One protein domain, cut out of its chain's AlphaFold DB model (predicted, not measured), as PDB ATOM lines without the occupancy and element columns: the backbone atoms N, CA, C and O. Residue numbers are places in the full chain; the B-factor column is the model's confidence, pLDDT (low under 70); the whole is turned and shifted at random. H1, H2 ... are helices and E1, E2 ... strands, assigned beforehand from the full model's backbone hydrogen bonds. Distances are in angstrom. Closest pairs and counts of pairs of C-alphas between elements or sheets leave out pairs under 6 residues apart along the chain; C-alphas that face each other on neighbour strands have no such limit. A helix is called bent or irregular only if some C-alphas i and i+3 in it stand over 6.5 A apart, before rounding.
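AT A GLANCE: This is residues 78 to 156 of the 159 residues of the protein "Peptidyl-prolyl cis-trans isomerase" of Arsenophonus endosymbiont of Bemisia tabaci Q2 (UniProt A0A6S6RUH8). A small three-stranded sheet, E1, E2 and E7, has the short helix H2 over one face, at E7. The rest is mainly a ribbon of paired strands bent like an L: E3 with E6 makes one part and the hairpin E4 and E5 the other, with H1 at the hairpin's base and E4 near the edge strand E7. The 79 printed residues include seven named strands and two named helices, in the order E1 E2 E3 E4 E5 H1 E6 H2 E7, and the class is mixed, helices and strands. The larger sheet has the order E1 - E2 - E7, and all three sheets are antiparallel. The whole is compact, with a radius of gyration of the C-alphas of 12.4 A and spans of 32 by 28 by 25 A.

IN THESE COORDINATES: Find C-alpha 78 at (86.311, 3.215, 27.796), where E1, residues 78 to 80, begins. E2, residues 86 to 91, follows and runs 16.2 A to C-alpha 91 at (82.171, 5.951, 16.295). Next come E3, residues 103 to 106, 9.9 A long, E4, residues 109 to 111, and E5, residues 117 to 120. Directly after E5 you reach H1, residues 121 to 124, then E6, residues 128 to 131, 10.1 A long. H2, residues 137 to 143, is 10.1 A long, and E7, residues 151 to 155, runs 13.8 A to C-alpha 155 at (83.174, 12.420, 31.884).

HOW THE PARTS SIT: Start at the hairpin E1 and E2, where N 79 and O 87 are within hydrogen-bond range at 3.0 A. On the other side of E2 find E7, with N 155 and O 86 at 2.9 A. H2 is on this sheet at a height of 9.4 A, over E7 and along the strands, at 20 degrees on the local plane; their closest C-alphas, Gly 142 and Leu 154, are 6.8 A apart. In E3 and E6, look at N 104 and O 130, 2.8 A apart. E3 runs on into E4 at 74 degrees, and in the hairpin E4 and E5 N 110 and O 119 are 2.8 A apart. The closest C-alphas of E4 and H1, Glu 109 and Ser 121, are 6.3 A apart. E4 and E7 are near each other, while E3 and E7 are apart, as are H1 and H2. In H2 every O i to N i+4 pair is within hydrogen-bond range; H1 is too short for such a pair.

THE WHOLE: The C-alphas farthest apart, those of Gly 95 and Asp 114, are 34.7 A from each other. The printed part has no cut, and its one long link is the 11 residues from E2 to E3. Look for low confidence at residues 148 to 151, under pLDDT 70, of which 151 belongs to E7; the mean of the printed part is 82.3.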
ATOM      1  N   VAL A  78      86.143   2.029  26.947       75.88
ATOM      2  CA  VAL A  78      86.311   3.215  27.796       75.88
ATOM      3  C   VAL A  78      87.776   3.331  28.188       75.88
ATOM      4  O   VAL A  78      88.387   2.344  28.591       75.88
ATOM      5  N   VAL A  79      88.315   4.542  28.105       78.88
ATOM      6  CA  VAL A  79      89.695   4.854  28.476       78.88
ATOM      7  C   VAL A  79      89.689   5.885  29.600       78.88
ATOM      8  O   VAL A  79      88.925   6.848  29.544       78.88
ATOM      9  N   LYS A  80      90.543   5.681  30.610       83.44
ATOM     10  CA  LYS A  80      90.867   6.677  31.640       83.44
ATOM     11  C   LYS A  80      92.275   7.206  31.380       83.44
ATOM     12  O   LYS A  80      93.200   6.413  31.206       83.44
ATOM     13  N   THR A  81      92.433   8.520  31.313       84.06
ATOM     14  CA  THR A  81      93.741   9.156  31.123       84.06
ATOM     15  C   THR A  81      94.449   9.372  32.463       84.06
ATOM     16  O   THR A  81      93.898   9.104  33.532       84.06
ATOM     17  N   LYS A  82      95.691   9.871  32.415       84.88
ATOM     18  CA  LYS A  82      96.478  10.184  33.619       84.88
ATOM     19  C   LYS A  82      95.895  11.340  34.435       84.88
ATOM     20  O   LYS A  82      96.088  11.351  35.643       84.88
ATOM     21  N   SER A  83      95.211  12.288  33.788       83.31
ATOM     22  CA  SER A  83      94.556  13.404  34.480       83.31
ATOM     23  C   SER A  83      93.320  12.956  35.257       83.31
ATOM     24  O   SER A  83      92.918  13.652  36.177       83.31
ATOM     25  N   GLY A  84      92.763  11.789  34.913       80.50
ATOM     26  CA  GLY A  84      91.514  11.266  35.451       80.50
ATOM     27  C   GLY A  84      90.334  11.393  34.486       80.50
ATOM     28  O   GLY A  84      89.281  10.822  34.764       80.50
ATOM     29  N   LEU A  85      90.509  12.039  33.325       83.19
ATOM     30  CA  LEU A  85      89.485  12.099  32.282       83.19
ATOM     31  C   LEU A  85      89.083  10.689  31.839       83.19
ATOM     32  O   LEU A  85      89.919   9.883  31.424       83.19
ATOM     33  N   ILE A  86      87.781  10.414  31.862       82.06
ATOM     34  CA  ILE A  86      87.218   9.187  31.304       82.06
ATOM     35  C   ILE A  86      86.497   9.520  30.009       82.06
ATOM     36  O   ILE A  86      85.633  10.397  29.973       82.06
ATOM     37  N   TYR A  87      86.806   8.782  28.948       81.38
ATOM     38  CA  TYR A  87      86.136   8.957  27.669       81.38
ATOM     39  C   TYR A  87      85.770   7.638  27.000       81.38
ATOM     40  O   TYR A  87      86.369   6.583  27.226       81.38
ATOM     41  N   LYS A  88      84.758   7.719  26.134       79.38
ATOM     42  CA  LYS A  88      84.367   6.644  25.225       79.38
ATOM     43  C   LYS A  88      84.205   7.197  23.816       79.38
ATOM     44  O   LYS A  88      83.388   8.086  23.577       79.38
ATOM     45  N   ILE A  89      84.929   6.590  22.886       77.50
ATOM     46  CA  ILE A  89      84.757   6.775  21.444       77.50
ATOM     47  C   ILE A  89      83.538   5.946  21.021       77.50
ATOM     48  O   ILE A  89      83.534   4.728  21.202       77.50
ATOM     49  N   GLU A  90      82.477   6.583  20.509       73.62
ATOM     50  CA  GLU A  90      81.293   5.849  20.028       73.62
ATOM     51  C   GLU A  90      81.427   5.410  18.575       73.62
ATOM     52  O   GLU A  90      81.013   4.303  18.237       73.62
ATOM     53  N   LYS A  91      82.005   6.256  17.719       74.94
ATOM     54  CA  LYS A  91      82.171   5.951  16.295       74.94
ATOM     55  C   LYS A  91      83.505   6.484  15.775       74.94
ATOM     56  O   LYS A  91      83.530   7.685  15.558       74.94
ATOM     57  N   PRO A  92      84.556   5.658  15.558       71.19
ATOM     58  CA  PRO A  92      85.839   6.082  14.976       71.19
ATOM     59  C   PRO A  92      85.633   6.958  13.738       71.19
ATOM     60  O   PRO A  92      84.759   6.703  12.916       71.19
ATOM     61  N   GLY A  93      86.440   8.003  13.655       73.19
ATOM     62  CA  GLY A  93      86.385   9.037  12.643       73.19
ATOM     63  C   GLY A  93      87.672   8.981  11.855       73.19
ATOM     64  O   GLY A  93      88.657   8.375  12.288       73.19
ATOM     65  N   GLU A  94      87.672   9.624  10.704       75.19
ATOM     66  CA  GLU A  94      88.803   9.600   9.789       75.19
ATOM     67  C   GLU A  94      89.573  10.923   9.826       75.19
ATOM     68  O   GLU A  94      89.106  11.932  10.363       75.19
ATOM     69  N   GLY A  95      90.793  10.902   9.291       77.50
ATOM     70  CA  GLY A  95      91.676  12.064   9.238       77.50
ATOM     71  C   GLY A  95      92.647  12.196  10.413       77.50
ATOM     72  O   GLY A  95      92.829  11.279  11.223       77.50
ATOM     73  N   ALA A  96      93.317  13.348  10.448       79.44
ATOM     74  CA  ALA A  96      94.326  13.681  11.445       79.44
ATOM     75  C   ALA A  96      93.708  13.887  12.836       79.44
ATOM     76  O   ALA A  96      92.538  14.263  12.965       79.44
ATOM     77  N   LYS A  97      94.518  13.631  13.869       80.75
ATOM     78  CA  LYS A  97      94.201  14.048  15.235       80.75
ATOM     79  C   LYS A  97      94.285  15.566  15.339       80.75
ATOM     80  O   LYS A  97      95.155  16.164  14.708       80.75
ATOM     81  N   GLN A  98      93.406  16.149  16.144       83.44
ATOM     82  CA  GLN A  98      93.450  17.571  16.452       83.44
ATOM     83  C   GLN A  98      94.627  17.899  17.382       83.44
ATOM     84  O   GLN A  98      95.007  17.099  18.238       83.44
ATOM     85  N   THR A  99      95.177  19.094  17.215       85.25
ATOM     86  CA  THR A  99      96.183  19.726  18.074       85.25
ATOM     87  C   THR A  99      95.533  20.812  18.930       85.25
ATOM     88  O   THR A  99      94.426  21.252  18.647       85.25
ATOM     89  N   ASP A 100      96.203  21.270  19.985       83.31
ATOM     90  CA  ASP A 100      95.754  22.398  20.822       83.31
ATOM     91  C   ASP A 100      95.525  23.708  20.049       83.31
ATOM     92  O   ASP A 100      94.721  24.531  20.475       83.31
ATOM     93  N   LYS A 101      96.180  23.883  18.900       87.69
ATOM     94  CA  LYS A 101      96.042  25.068  18.040       87.69
ATOM     95  C   LYS A 101      94.852  25.008  17.085       87.69
ATOM     96  O   LYS A 101      94.581  25.986  16.389       87.69
ATOM     97  N   ASP A 102      94.167  23.871  17.003       87.62
ATOM     98  CA  ASP A 102      93.060  23.719  16.067       87.62
ATOM     99  C   ASP A 102      91.791  24.410  16.570       87.62
ATOM    100  O   ASP A 102      91.487  24.465  17.765       87.62
ATOM    101  N   THR A 103      90.998  24.882  15.609       88.81
ATOM    102  CA  THR A 103      89.607  25.270  15.834       88.81
ATOM    103  C   THR A 103      88.691  24.144  15.375       88.81
ATOM    104  O   THR A 103      88.796  23.659  14.246       88.81
ATOM    105  N   VAL A 104      87.767  23.729  16.238       85.81
ATOM    106  CA  VAL A 104      86.798  22.665  15.959       85.81
ATOM    107  C   VAL A 104      85.375  23.206  15.950       85.81
ATOM    108  O   VAL A 104      85.063  24.176  16.633       85.81
ATOM    109  N   VAL A 105      84.497  22.545  15.200       88.69
ATOM    110  CA  VAL A 105      83.052  22.796  15.233       88.69
ATOM    111  C   VAL A 105      82.382  21.547  15.777       88.69
ATOM    112  O   VAL A 105      82.562  20.458  15.227       88.69
ATOM    113  N   VAL A 106      81.637  21.688  16.871       87.44
ATOM    114  CA  VAL A 106      81.044  20.551  17.578       87.44
ATOM    115  C   VAL A 106      79.565  20.768  17.859       87.44
ATOM    116  O   VAL A 106      79.138  21.836  18.295       87.44
ATOM    117  N   ASN A 107      78.793  19.699  17.687       90.31
ATOM    118  CA  ASN A 107      77.518  19.558  18.370       90.31
ATOM    119  C   ASN A 107      77.741  18.760  19.659       90.31
ATOM    120  O   ASN A 107      78.300  17.664  19.642       90.31
ATOM    121  N   TYR A 108      77.294  19.312  20.778       88.75
ATOM    122  CA  TYR A 108      77.426  18.751  22.116       88.75
ATOM    123  C   TYR A 108      76.149  18.909  22.942       88.75
ATOM    124  O   TYR A 108      75.313  19.792  22.704       88.75
ATOM    125  N   GLU A 109      76.061  18.074  23.971       88.44
ATOM    126  CA  GLU A 109      75.119  18.210  25.069       88.44
ATOM    127  C   GLU A 109      75.833  17.909  26.387       88.44
ATOM    128  O   GLU A 109      76.368  16.820  26.588       88.44
ATOM    129  N   GLY A 110      75.867  18.901  27.271       87.19
ATOM    130  CA  GLY A 110      76.406  18.797  28.616       87.19
ATOM    131  C   GLY A 110      75.311  18.429  29.608       87.19
ATOM    132  O   GLY A 110      74.279  19.106  29.698       87.19
ATOM    133  N   ARG A 111      75.550  17.362  30.371       85.88
ATOM    134  CA  ARG A 111      74.656  16.886  31.427       85.88
ATOM    135  C   ARG A 111      75.393  16.811  32.753       85.88
ATOM    136  O   ARG A 111      76.573  16.468  32.784       85.88
ATOM    137  N   LEU A 112      74.690  17.126  33.834       83.94
ATOM    138  CA  LEU A 112      75.131  16.779  35.178       83.94
ATOM    139  C   LEU A 112      74.964  15.268  35.392       83.94
ATOM    140  O   LEU A 112      74.281  14.582  34.625       83.94
ATOM    141  N   ILE A 113      75.582  14.739  36.449       74.62
ATOM    142  CA  ILE A 113      75.543  13.303  36.769       74.62
ATOM    143  C   ILE A 113      74.130  12.777  37.071       74.62
ATOM    144  O   ILE A 113      73.873  11.590  36.893       74.62
ATOM    145  N   ASP A 114      73.208  13.653  37.479       76.69
ATOM    146  CA  ASP A 114      71.789  13.333  37.674       76.69
ATOM    147  C   ASP A 114      70.997  13.278  36.349       76.69
ATOM    148  O   ASP A 114      69.794  13.023  36.343       76.69
ATOM    149  N   GLY A 115      71.668  13.505  35.213       79.69
ATOM    150  CA  GLY A 115      71.100  13.496  33.868       79.69
ATOM    151  C   GLY A 115      70.528  14.840  33.411       79.69
ATOM    152  O   GLY A 115      70.185  14.970  32.225       79.69
ATOM    153  N   SER A 116      70.447  15.841  34.293       84.75
ATOM    154  CA  SER A 116      69.941  17.170  33.948       84.75
ATOM    155  C   SER A 116      70.852  17.863  32.930       84.75
ATOM    156  O   SER A 116      72.075  17.863  33.043       84.75
ATOM    157  N   VAL A 117      70.252  18.433  31.882       86.50
ATOM    158  CA  VAL A 117      70.990  19.140  30.823       86.50
ATOM    159  C   VAL A 117      71.271  20.560  31.290       86.50
ATOM    160  O   VAL A 117      70.328  21.332  31.454       86.50
ATOM    161  N   PHE A 118      72.545  20.925  31.434       90.06
ATOM    162  CA  PHE A 118      72.934  22.305  31.748       90.06
ATOM    163  C   PHE A 118      73.223  23.127  30.486       90.06
ATOM    164  O   PHE A 118      73.083  24.346  30.498       90.06
ATOM    165  N   ASN A 119      73.616  22.480  29.383       88.94
ATOM    166  CA  ASN A 119      73.897  23.162  28.121       88.94
ATOM    167  C   ASN A 119      73.749  22.197  26.929       88.94
ATOM    168  O   ASN A 119      74.124  21.035  27.030       88.94
ATOM    169  N   SER A 120      73.197  22.645  25.798       92.31
ATOM    170  CA  SER A 120      73.028  21.813  24.599       92.31
ATOM    171  C   SER A 120      73.012  22.665  23.329       92.31
ATOM    172  O   SER A 120      72.150  23.529  23.174       92.31
ATOM    173  N   SER A 121      73.949  22.400  22.416       93.88
ATOM    174  CA  SER A 121      73.960  22.988  21.060       93.88
ATOM    175  C   SER A 121      72.746  22.554  20.234       93.88
ATOM    176  O   SER A 121      72.148  23.371  19.545       93.88
ATOM    177  N   TYR A 122      72.300  21.304  20.399       91.06
ATOM    178  CA  TYR A 122      71.109  20.773  19.736       91.06
ATOM    179  C   TYR A 122      69.849  21.561  20.108       91.06
ATOM    180  O   TYR A 122      69.016  21.825  19.250       91.06
ATOM    181  N   LYS A 123      69.728  22.000  21.372       91.62
ATOM    182  CA  LYS A 123      68.608  22.853  21.808       91.62
ATOM    183  C   LYS A 123      68.648  24.255  21.201       91.62
ATOM    184  O   LYS A 123      67.595  24.857  21.035       91.62
ATOM    185  N   ARG A 124      69.841  24.776  20.907       94.81
ATOM    186  CA  ARG A 124      70.016  26.066  20.221       94.81
ATOM    187  C   ARG A 124      69.928  25.954  18.702       94.81
ATOM    188  O   ARG A 124      69.802  26.969  18.036       94.81
ATOM    189  N   ASN A 125      69.987  24.733  18.173       92.62
ATOM    190  CA  ASN A 125      70.095  24.453  16.747       92.62
ATOM    191  C   ASN A 125      71.314  25.132  16.088       92.62
ATOM    192  O   ASN A 125      71.285  25.486  14.913       92.62
ATOM    193  N   GLU A 126      72.385  25.306  16.866       92.94
ATOM    194  CA  GLU A 126      73.594  26.021  16.467       92.94
ATOM    195  C   GLU A 126      74.831  25.290  17.023       92.94
ATOM    196  O   GLU A 126      74.962  25.157  18.251       92.94
ATOM    197  N   PRO A 127      75.731  24.788  16.152       92.25
ATOM    198  CA  PRO A 127      77.003  24.206  16.568       92.25
ATOM    199  C   PRO A 127      77.879  25.224  17.295       92.25
ATOM    200  O   PRO A 127      77.780  26.426  17.075       92.25
ATOM    201  N   LEU A 128      78.795  24.735  18.127       89.69
ATOM    202  CA  LEU A 128      79.773  25.590  18.788       89.69
ATOM    203  C   LEU A 128      81.123  25.499  18.073       89.69
ATOM    204  O   LEU A 128      81.676  24.406  17.930       89.69
ATOM    205  N   THR A 129      81.650  26.648  17.653       89.75
ATOM    206  CA  THR A 129      83.020  26.789  17.148       89.75
ATOM    207  C   THR A 129      83.955  27.121  18.300       89.75
ATOM    208  O   THR A 129      83.674  28.030  19.081       89.75
ATOM    209  N   ILE A 130      85.048  26.372  18.428       84.31
ATOM    210  CA  ILE A 130      85.921  26.444  19.595       84.31
ATOM    211  C   ILE A 130      87.392  26.353  19.204       84.31
ATOM    212  O   ILE A 130      87.777  25.398  18.532       84.31
ATOM    213  N   ALA A 131      88.207  27.286  19.696       88.88
ATOM    214  CA  ALA A 131      89.660  27.142  19.750       88.88
ATOM    215  C   ALA A 131      90.048  26.248  20.943       88.88
ATOM    216  O   ALA A 131      89.605  26.483  22.072       88.88
ATOM    217  N   LEU A 132      90.814  25.182  20.694       84.38
ATOM    218  CA  LEU A 132      91.084  24.144  21.700       84.38
ATOM    219  C   LEU A 132      91.954  24.611  22.876       84.38
ATOM    220  O   LEU A 132      91.866  24.029  23.958       84.38
ATOM    221  N   ASP A 133      92.740  25.665  22.691       83.94
ATOM    222  CA  ASP A 133      93.567  26.312  23.717       83.94
ATOM    223  C   ASP A 133      92.771  27.172  24.717       83.94
ATOM    224  O   ASP A 133      93.294  27.560  25.759       83.94
ATOM    225  N   SER A 134      91.497  27.441  24.425       79.50
ATOM    226  CA  SER A 134      90.652  28.382  25.169       79.50
ATOM    227  C   SER A 134      89.626  27.687  26.081       79.50
ATOM    228  O   SER A 134      88.757  28.339  26.662       79.50
ATOM    229  N   LEU A 135      89.678  26.355  26.181       79.38
ATOM    230  CA  LEU A 135      88.710  25.536  26.913       79.38
ATOM    231  C   LEU A 135      89.210  25.069  28.281       79.38
ATOM    232  O   LEU A 135      90.395  25.098  28.600       79.38
ATOM    233  N   ILE A 136      88.272  24.557  29.085       82.56
ATOM    234  CA  ILE A 136      88.621  23.788  30.280       82.56
ATOM    235  C   ILE A 136      89.472  22.573  29.883       82.56
ATOM    236  O   ILE A 136      89.183  21.895  28.895       82.56
ATOM    237  N   SER A 137      90.495  22.273  30.682       83.69
ATOM    238  CA  SER A 137      91.559  21.311  30.352       83.69
ATOM    239  C   SER A 137      91.057  19.941  29.886       83.69
ATOM    240  O   SER A 137      91.595  19.377  28.935       83.69
ATOM    241  N   GLY A 138      89.990  19.421  30.498       83.62
ATOM    242  CA  GLY A 138      89.428  18.131  30.106       83.62
ATOM    243  C   GLY A 138      88.882  18.112  28.674       83.62
ATOM    244  O   GLY A 138      88.903  17.066  28.026       83.62
ATOM    245  N   TRP A 139      88.361  19.236  28.167       85.00
ATOM    246  CA  TRP A 139      87.900  19.318  26.780       85.00
ATOM    247  C   TRP A 139      89.079  19.313  25.817       85.00
ATOM    248  O   TRP A 139      89.050  18.556  24.851       85.00
ATOM    249  N   THR A 140      90.114  20.109  26.095       85.62
ATOM    250  CA  THR A 140      91.346  20.141  25.297       85.62
ATOM    251  C   THR A 140      91.963  18.746  25.214       85.62
ATOM    252  O   THR A 140      92.196  18.236  24.119       85.62
ATOM    253  N   GLU A 141      92.121  18.070  26.355       86.25
ATOM    254  CA  GLU A 141      92.653  16.708  26.414       86.25
ATOM    255  C   GLU A 141      91.764  15.700  25.673       86.25
ATOM    256  O   GLU A 141      92.262  14.886  24.892       86.25
ATOM    257  N   GLY A 142      90.449  15.749  25.905       83.12
ATOM    258  CA  GLY A 142      89.494  14.807  25.331       83.12
ATOM    259  C   GLY A 142      89.349  14.944  23.820       83.12
ATOM    260  O   GLY A 142      89.317  13.935  23.115       83.12
ATOM    261  N   LEU A 143      89.299  16.176  23.306       84.00
ATOM    262  CA  LEU A 143      89.157  16.446  21.877       84.00
ATOM    263  C   LEU A 143      90.413  16.072  21.082       84.00
ATOM    264  O   LEU A 143      90.282  15.577  19.967       84.00
ATOM    265  N   GLN A 144      91.608  16.190  21.666       84.56
ATOM    266  CA  GLN A 144      92.859  15.720  21.048       84.56
ATOM    267  C   GLN A 144      92.948  14.188  20.914       84.56
ATOM    268  O   GLN A 144      93.770  13.666  20.154       84.56
ATOM    269  N   GLN A 145      92.103  13.430  21.625       79.50
ATOM    270  CA  GLN A 145      92.008  11.978  21.430       79.50
ATOM    271  C   GLN A 145      91.197  11.596  20.187       79.50
ATOM    272  O   GLN A 145      91.191  10.426  19.794       79.50
ATOM    273  N   LEU A 146      90.501  12.553  19.571       74.31
ATOM    274  CA  LEU A 146      89.573  12.301  18.481       74.31
ATOM    275  C   LEU A 146      90.246  12.445  17.111       74.31
ATOM    276  O   LEU A 146      91.409  12.810  16.970       74.31
ATOM    277  N   LYS A 147      89.486  12.073  16.082       73.69
ATOM    278  CA  LYS A 147      89.773  12.357  14.672       73.69
ATOM    279  C   LYS A 147      88.628  13.201  14.115       73.69
ATOM    280  O   LYS A 147      87.593  13.340  14.771       73.69
ATOM    281  N   LYS A 148      88.783  13.747  12.908       63.88
ATOM    282  CA  LYS A 148      87.943  14.811  12.320       63.88
ATOM    283  C   LYS A 148      86.451  14.468  12.083       63.88
ATOM    284  O   LYS A 148      85.724  15.310  11.575       63.88
ATOM    285  N   ALA A 149      85.948  13.300  12.492       58.28
ATOM    286  CA  ALA A 149      84.517  12.973  12.430       58.28
ATOM    287  C   ALA A 149      84.080  11.954  13.502       58.28
ATOM    288  O   ALA A 149      83.792  10.801  13.177       58.28
ATOM    289  N   LEU A 150      84.021  12.356  14.778       66.06
ATOM    290  CA  LEU A 150      83.664  11.444  15.870       66.06
ATOM    291  C   LEU A 150      82.535  11.925  16.777       66.06
ATOM    292  O   LEU A 150      82.542  13.061  17.242       66.06
ATOM    293  N   LYS A 151      81.654  10.994  17.151       69.25
ATOM    294  CA  LYS A 151      80.803  11.105  18.341       69.25
ATOM    295  C   LYS A 151      81.525  10.503  19.551       69.25
ATOM    296  O   LYS A 151      81.993   9.363  19.491       69.25
ATOM    297  N   PHE A 152      81.598  11.255  20.643       70.44
ATOM    298  CA  PHE A 152      82.326  10.894  21.859       70.44
ATOM    299  C   PHE A 152      81.531  11.284  23.106       70.44
ATOM    300  O   PHE A 152      80.680  12.168  23.060       70.44
ATOM    301  N   ASN A 153      81.834  10.627  24.222       72.75
ATOM    302  CA  ASN A 153      81.375  11.046  25.543       72.75
ATOM    303  C   ASN A 153      82.598  11.317  26.419       72.75
ATOM    304  O   ASN A 153      83.490  10.465  26.477       72.75
ATOM    305  N   LEU A 154      82.609  12.465  27.098       74.62
ATOM    306  CA  LEU A 154      83.588  12.820  28.129       74.62
ATOM    307  C   LEU A 154      82.891  12.839  29.485       74.62
ATOM    308  O   LEU A 154      81.792  13.381  29.612       74.62
ATOM    309  N   LEU A 155      83.545  12.271  30.488       77.06
ATOM    310  CA  LEU A 155      83.174  12.420  31.884       77.06
ATOM    311  C   LEU A 155      84.276  13.215  32.582       77.06
ATOM    312  O   LEU A 155      85.409  12.749  32.700       77.06
ATOM    313  N   PHE A 156      83.920  14.415  33.027       74.69
ATOM    314  CA  PHE A 156      84.801  15.292  33.788       74.69
ATOM    315  C   PHE A 156      84.634  15.010  35.281       74.69
ATOM    316  O   PHE A 156      83.504  14.936  35.767       74.69
TER     317      PHE A 156